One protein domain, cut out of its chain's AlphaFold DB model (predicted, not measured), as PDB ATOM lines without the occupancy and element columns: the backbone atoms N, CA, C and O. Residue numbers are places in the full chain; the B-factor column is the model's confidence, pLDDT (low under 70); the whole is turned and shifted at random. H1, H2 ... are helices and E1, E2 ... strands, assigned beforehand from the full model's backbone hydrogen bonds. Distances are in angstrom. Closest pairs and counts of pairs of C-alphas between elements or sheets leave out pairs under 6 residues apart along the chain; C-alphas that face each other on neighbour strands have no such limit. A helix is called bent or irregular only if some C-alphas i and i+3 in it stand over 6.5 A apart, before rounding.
ATOM      1  N   HIS A  11     162.800 163.368 164.580       85.56
ATOM      2  CA  HIS A  11     162.090 162.926 163.387       85.56
ATOM      3  C   HIS A  11     163.045 162.140 162.496       85.56
ATOM      4  O   HIS A  11     164.179 162.551 162.259       85.56
ATOM      5  N   PHE A  12     162.587 161.023 161.954       85.12
ATOM      6  CA  PHE A  12     163.262 160.313 160.881       85.12
ATOM      7  C   PHE A  12     162.361 160.319 159.651       85.12
ATOM      8  O   PHE A  12     161.219 159.883 159.716       85.12
ATOM      9  N   VAL A  13     162.876 160.801 158.527       87.38
ATOM     10  CA  VAL A  13     162.173 160.875 157.249       87.38
ATOM     11  C   VAL A  13     162.766 159.837 156.304       87.38
ATOM     12  O   VAL A  13     163.955 159.890 155.963       87.38
ATOM     13  N   CYS A  14     161.936 158.895 155.856       87.44
ATOM     14  CA  CYS A  14     162.323 157.962 154.809       87.44
ATOM     15  C   CYS A  14     162.276 158.671 153.450       87.44
ATOM     16  O   CYS A  14     161.223 159.131 153.021       87.44
ATOM     17  N   MET A  15     163.408 158.735 152.749       85.56
ATOM     18  CA  MET A  15     163.487 159.349 151.414       85.56
ATOM     19  C   MET A  15     162.843 158.500 150.309       85.56
ATOM     20  O   MET A  15     162.630 159.006 149.213       85.56
ATOM     21  N   ASP A  16     162.571 157.223 150.581       84.06
ATOM     22  CA  ASP A  16     161.993 156.286 149.611       84.06
ATOM     23  C   ASP A  16     160.460 156.377 149.566       84.06
ATOM     24  O   ASP A  16     159.863 156.472 148.498       84.06
ATOM     25  N   ASP A  17     159.831 156.421 150.743       80.88
ATOM     26  CA  ASP A  17     158.371 156.381 150.902       80.88
ATOM     27  C   ASP A  17     157.780 157.721 151.388       80.88
ATOM     28  O   ASP A  17     156.577 157.945 151.324       80.88
ATOM     29  N   GLY A  18     158.614 158.644 151.877       80.31
ATOM     30  CA  GLY A  18     158.160 159.898 152.490       80.31
ATOM     31  C   GLY A  18     157.606 159.731 153.908       80.31
ATOM     32  O   GLY A  18     157.214 160.714 154.533       80.31
ATOM     33  N   SER A  19     157.605 158.503 154.434       82.00
ATOM     34  CA  SER A  19     157.181 158.189 155.796       82.00
ATOM     35  C   SER A  19     158.023 158.918 156.847       82.00
ATOM     36  O   SER A  19     159.256 158.921 156.785       82.00
ATOM     37  N   VAL A  20     157.344 159.503 157.839       83.81
ATOM     38  CA  VAL A  20     157.958 160.188 158.984       83.81
ATOM     39  C   VAL A  20     157.762 159.341 160.235       83.81
ATOM     40  O   VAL A  20     156.643 158.962 160.571       83.81
ATOM     41  N   LEU A  21     158.858 159.049 160.924       81.38
ATOM     42  CA  LEU A  21     158.893 158.290 162.164       81.38
ATOM     43  C   LEU A  21     159.333 159.216 163.298       81.38
ATOM     44  O   LEU A  21     160.384 159.849 163.214       81.38
ATOM     45  N   GLU A  22     158.538 159.277 164.362       80.44
ATOM     46  CA  GLU A  22     158.876 159.999 165.588       80.44
ATOM     47  C   GLU A  22     159.479 159.029 166.603       80.44
ATOM     48  O   GLU A  22     158.931 157.954 166.856       80.44
ATOM     49  N   PHE A  23     160.600 159.406 167.215       78.94
ATOM     50  CA  PHE A  23     161.217 158.602 168.264       78.94
ATOM     51  C   PHE A  23     161.734 159.457 169.421       78.94
ATOM     52  O   PHE A  23     161.897 160.673 169.319       78.94
ATOM     53  N   CYS A  24     161.954 158.791 170.553       76.62
ATOM     54  CA  CYS A  24     162.503 159.384 171.764       76.62
ATOM     55  C   CYS A  24     163.715 158.557 172.185       76.62
ATOM     56  O   CYS A  24     163.577 157.369 172.484       76.62
ATOM     57  N   ASP A  25     164.894 159.176 172.185       79.62
ATOM     58  CA  ASP A  25     166.130 158.530 172.610       79.62
ATOM     59  C   ASP A  25     166.712 159.255 173.837       79.62
ATOM     60  O   ASP A  25     167.004 160.453 173.767       79.62
ATOM     61  N   PRO A  26     166.898 158.563 174.979       77.81
ATOM     62  CA  PRO A  26     167.388 159.193 176.204       77.81
ATOM     63  C   PRO A  26     168.822 159.725 176.079       77.81
ATOM     64  O   PRO A  26     169.195 160.625 176.832       77.81
ATOM     65  N   ARG A  27     169.615 159.235 175.116       83.06
ATOM     66  CA  ARG A  27     170.999 159.682 174.908       83.06
ATOM     67  C   ARG A  27     171.053 161.108 174.375       83.06
ATOM     68  O   ARG A  27     171.988 161.831 174.694       83.06
ATOM     69  N   ILE A  28     170.053 161.547 173.603       82.31
ATOM     70  CA  ILE A  28     169.985 162.931 173.101       82.31
ATOM     71  C   ILE A  28     169.915 163.924 174.266       82.31
ATOM     72  O   ILE A  28     170.599 164.947 174.257       82.31
ATOM     73  N   HIS A  29     169.170 163.580 175.319       81.25
ATOM     74  CA  HIS A  29     169.096 164.383 176.540       81.25
ATOM     75  C   HIS A  29     170.439 164.446 177.282       81.25
ATOM     76  O   HIS A  29     170.822 165.498 177.792       81.25
ATOM     77  N   GLU A  30     171.178 163.337 177.327       86.44
ATOM     78  CA  GLU A  30     172.527 163.304 177.908       86.44
ATOM     79  C   GLU A  30     173.521 164.144 177.100       86.44
ATOM     80  O   GLU A  30     174.320 164.882 177.682       86.44
ATOM     81  N   ILE A  31     173.440 164.092 175.766       87.44
ATOM     82  CA  ILE A  31     174.255 164.917 174.869       87.44
ATOM     83  C   ILE A  31     173.936 166.395 175.084       87.44
ATOM     84  O   ILE A  31     174.861 167.189 175.233       87.44
ATOM     85  N   GLN A  32     172.655 166.768 175.156       86.25
ATOM     86  CA  GLN A  32     172.248 168.147 175.422       86.25
ATOM     87  C   GLN A  32     172.881 168.664 176.716       86.25
ATOM     88  O   GLN A  32     173.550 169.694 176.692       86.25
ATOM     89  N   LYS A  33     172.734 167.921 177.820       88.38
ATOM     90  CA  LYS A  33     173.347 168.294 179.101       88.38
ATOM     91  C   LYS A  33     174.860 168.414 179.005       88.38
ATOM     92  O   LYS A  33     175.427 169.387 179.487       88.38
ATOM     93  N   SER A  34     175.505 167.450 178.354       92.00
ATOM     94  CA  SER A  34     176.957 167.460 178.180       92.00
ATOM     95  C   SER A  34     177.410 168.700 177.408       92.00
ATOM     96  O   SER A  34     178.386 169.334 177.786       92.00
ATOM     97  N   VAL A  35     176.688 169.095 176.357       91.19
ATOM     98  CA  VAL A  35     176.969 170.314 175.581       91.19
ATOM     99  C   VAL A  35     176.751 171.575 176.421       91.19
ATOM    100  O   VAL A  35     177.571 172.490 176.355       91.19
ATOM    101  N   GLU A  36     175.684 171.621 177.223       92.81
ATOM    102  CA  GLU A  36     175.427 172.718 178.162       92.81
ATOM    103  C   GLU A  36     176.580 172.884 179.163       92.81
ATOM    104  O   GLU A  36     177.061 173.999 179.356       92.81
ATOM    105  N   GLU A  37     177.083 171.789 179.739       94.19
ATOM    106  CA  GLU A  37     178.205 171.819 180.686       94.19
ATOM    107  C   GLU A  37     179.546 172.142 180.016       94.19
ATOM    108  O   GLU A  37     180.309 172.959 180.528       94.19
ATOM    109  N   LEU A  38     179.832 171.543 178.856       94.56
ATOM    110  CA  LEU A  38     181.099 171.726 178.144       94.56
ATOM    111  C   LEU A  38     181.262 173.140 177.588       94.56
ATOM    112  O   LEU A  38     182.360 173.693 177.618       94.56
ATOM    113  N   LEU A  39     180.186 173.717 177.054       92.06
ATOM    114  CA  LEU A  39     180.209 175.059 176.472       92.06
ATOM    115  C   LEU A  39     179.771 176.138 177.472       92.06
ATOM    116  O   LEU A  39     179.888 177.325 177.169       92.06
ATOM    117  N   GLY A  40     179.255 175.754 178.645       92.56
ATOM    118  CA  GLY A  40     178.685 176.681 179.625       92.56
ATOM    119  C   GLY A  40     177.442 177.413 179.104       92.56
ATOM    120  O   GLY A  40     177.188 178.555 179.487       92.56
ATOM    121  N   VAL A  41     176.694 176.791 178.192       90.50
ATOM    122  CA  VAL A  41     175.513 177.376 177.537       90.50
ATOM    123  C   VAL A  41     174.236 176.703 178.021       90.50
ATOM    124  O   VAL A  41     174.276 175.656 178.655       90.50
ATOM    125  N   LYS A  42     173.080 177.292 177.703       84.81
ATOM    126  CA  LYS A  42     171.772 176.706 178.001       84.81
ATOM    127  C   LYS A  42     171.026 176.395 176.712       84.81
ATOM    128  O   LYS A  42     170.768 177.301 175.919       84.81
ATOM    129  N   VAL A  43     170.653 175.138 176.512       82.44
ATOM    130  CA  VAL A  43     169.934 174.687 175.319       82.44
ATOM    131  C   VAL A  43     168.434 174.876 175.548       82.44
ATOM    132  O   VAL A  43     167.839 174.299 176.456       82.44
ATOM    133  N   ALA A  44     167.815 175.740 174.741       80.06
ATOM    134  CA  ALA A  44     166.392 176.065 174.857       80.06
ATOM    135  C   ALA A  44     165.489 175.068 174.113       80.06
ATOM    136  O   ALA A  44     164.383 174.782 174.570       80.06
ATOM    137  N   TYR A  45     165.953 174.564 172.970       75.19
ATOM    138  CA  TYR A  45     165.288 173.552 172.158       75.19
ATOM    139  C   TYR A  45     166.332 172.823 171.309       75.19
ATOM    140  O   TYR A  45     167.308 173.438 170.876       75.19
ATOM    141  N   HIS A  46     166.112 171.538 171.043       78.31
ATOM    142  CA  HIS A  46     166.789 170.803 169.981       78.31
ATOM    143  C   HIS A  46     165.773 170.335 168.934       78.31
ATOM    144  O   HIS A  46     164.598 170.104 169.230       78.31
ATOM    145  N   SER A  47     166.231 170.238 167.689       77.31
ATOM    146  CA  SER A  47     165.488 169.637 166.587       77.31
ATOM    147  C   SER A  47     166.460 168.768 165.807       77.31
ATOM    148  O   SER A  47     167.447 169.277 165.272       77.31
ATOM    149  N   LEU A  48     166.216 167.459 165.797       81.25
ATOM    150  CA  LEU A  48     167.004 166.506 165.032       81.25
ATOM    151  C   LEU A  48     166.099 165.847 163.995       81.25
ATOM    152  O   LEU A  48     165.046 165.291 164.318       81.25
ATOM    153  N   THR A  49     166.509 165.938 162.734       85.19
ATOM    154  CA  THR A  49     165.825 165.279 161.623       85.19
ATOM    155  C   THR A  49     166.814 164.413 160.870       85.19
ATOM    156  O   THR A  49     167.807 164.900 160.330       85.19
ATOM    157  N   PHE A  50     166.543 163.117 160.845       85.62
ATOM    158  CA  PHE A  50     167.314 162.143 160.094       85.62
ATOM    159  C   PHE A  50     166.669 161.914 158.735       85.62
ATOM    160  O   PHE A  50     165.456 161.767 158.642       85.62
ATOM    161  N   TYR A  51     167.488 161.830 157.692       88.94
ATOM    162  CA  TYR A  51     167.048 161.485 156.346       88.94
ATOM    163  C   TYR A  51     167.759 160.209 155.930       88.94
ATOM    164  O   TYR A  51     168.990 160.154 155.913       88.94
ATOM    165  N   GLY A  52     166.997 159.169 155.618       86.25
ATOM    166  CA  GLY A  52     167.573 157.865 155.321       86.25
ATOM    167  C   GLY A  52     166.681 157.006 154.449       86.25
ATOM    168  O   GLY A  52     165.560 157.372 154.104       86.25
ATOM    169  N   LYS A  53     167.204 155.838 154.083       82.88
ATOM    170  CA  LYS A  53     166.405 154.777 153.473       82.88
ATOM    171  C   LYS A  53     165.878 153.882 154.585       82.88
ATOM    172  O   LYS A  53     166.652 153.437 155.430       82.88
TER     173      LYS A  53
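Overview. This is residues 11 to 53 of the 65 residues of the protein "Transcriptional repressor" of Bacteroidetes bacterium (UniProt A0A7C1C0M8). Picture a small three-stranded sheet of E2, E1 and E3 at one end of a rod, with the single helix H1 at the other end, clear of the sheet. The chain leaves the sheet from E2 into H1, and residues 40 to 48 then lead from the far end of H1 back to E3. The printed part has 43 residues, with E1, E2, H1 and E3 in that order along the chain, and its class is mixed, helices and strands. The sheet is mixed too, in the order E2, E1, E3, with E2 and E1 antiparallel and E1 and E3 parallel. The whole is only just loose, close to extended, with a radius of gyration of the C-alphas of 13.4 A and spans of 40 by 15 by 15 A.

Arrangement. Begin with the inner strand of the sheet, E1, residues 11 to 14. Beside it find E2, residues 20 to 23, an edge strand that is antiparallel to E1, with 144 degrees between their directions; the two form a hairpin. The C-alphas of Val 20 and Val 13 face each other at 4.6 A, and N 12 and O 21 are within hydrogen-bond range at 2.8 A. The other edge strand is E3, residues 49 to 52, parallel to E1 with 21 degrees between their directions. The C-alphas of Phe 12 and Phe 50 face each other at 4.5 A, and N 13 and O 50 are within hydrogen-bond range at 2.8 A. Now look at H1, residues 26 to 39, which is not on the sheet, with 0 pairs of C-alphas within 10 A. H1 and E1 are apart. In H1 every O i to N i+4 pair is within hydrogen-bond range.

Along the chain. Find C-alpha 11 at (162.090, 162.926, 163.387), where E1 begins; it runs 9.9 A to C-alpha 14. E2 runs 10.0 A from C-alpha 20 to C-alpha 23. Find C-alpha 26 at (167.388, 159.193, 176.204); from there H1 runs 20.4 A to C-alpha 39 at (180.209, 175.059, 176.472), and it is not bent. E3 runs 9.9 A from C-alpha 49 to C-alpha 52 at (167.573, 157.865, 155.321).

Size, cuts and confidence. Look for the two C-alphas farthest apart at Asp 17 and Gly 40, 40.6 A from each other. The printed part runs from 11 to 53 with no cut, and the C-alphas of His 11 and Lys 53 are 13.5 A apart. The links E1 to E2 and E2 to H1 are tight, the link H1 to E3 has 9 residues and is short, and no link is long. In the B-factor column the mean pLDDT of the printed part is 84.7, and no printed residue is under 70.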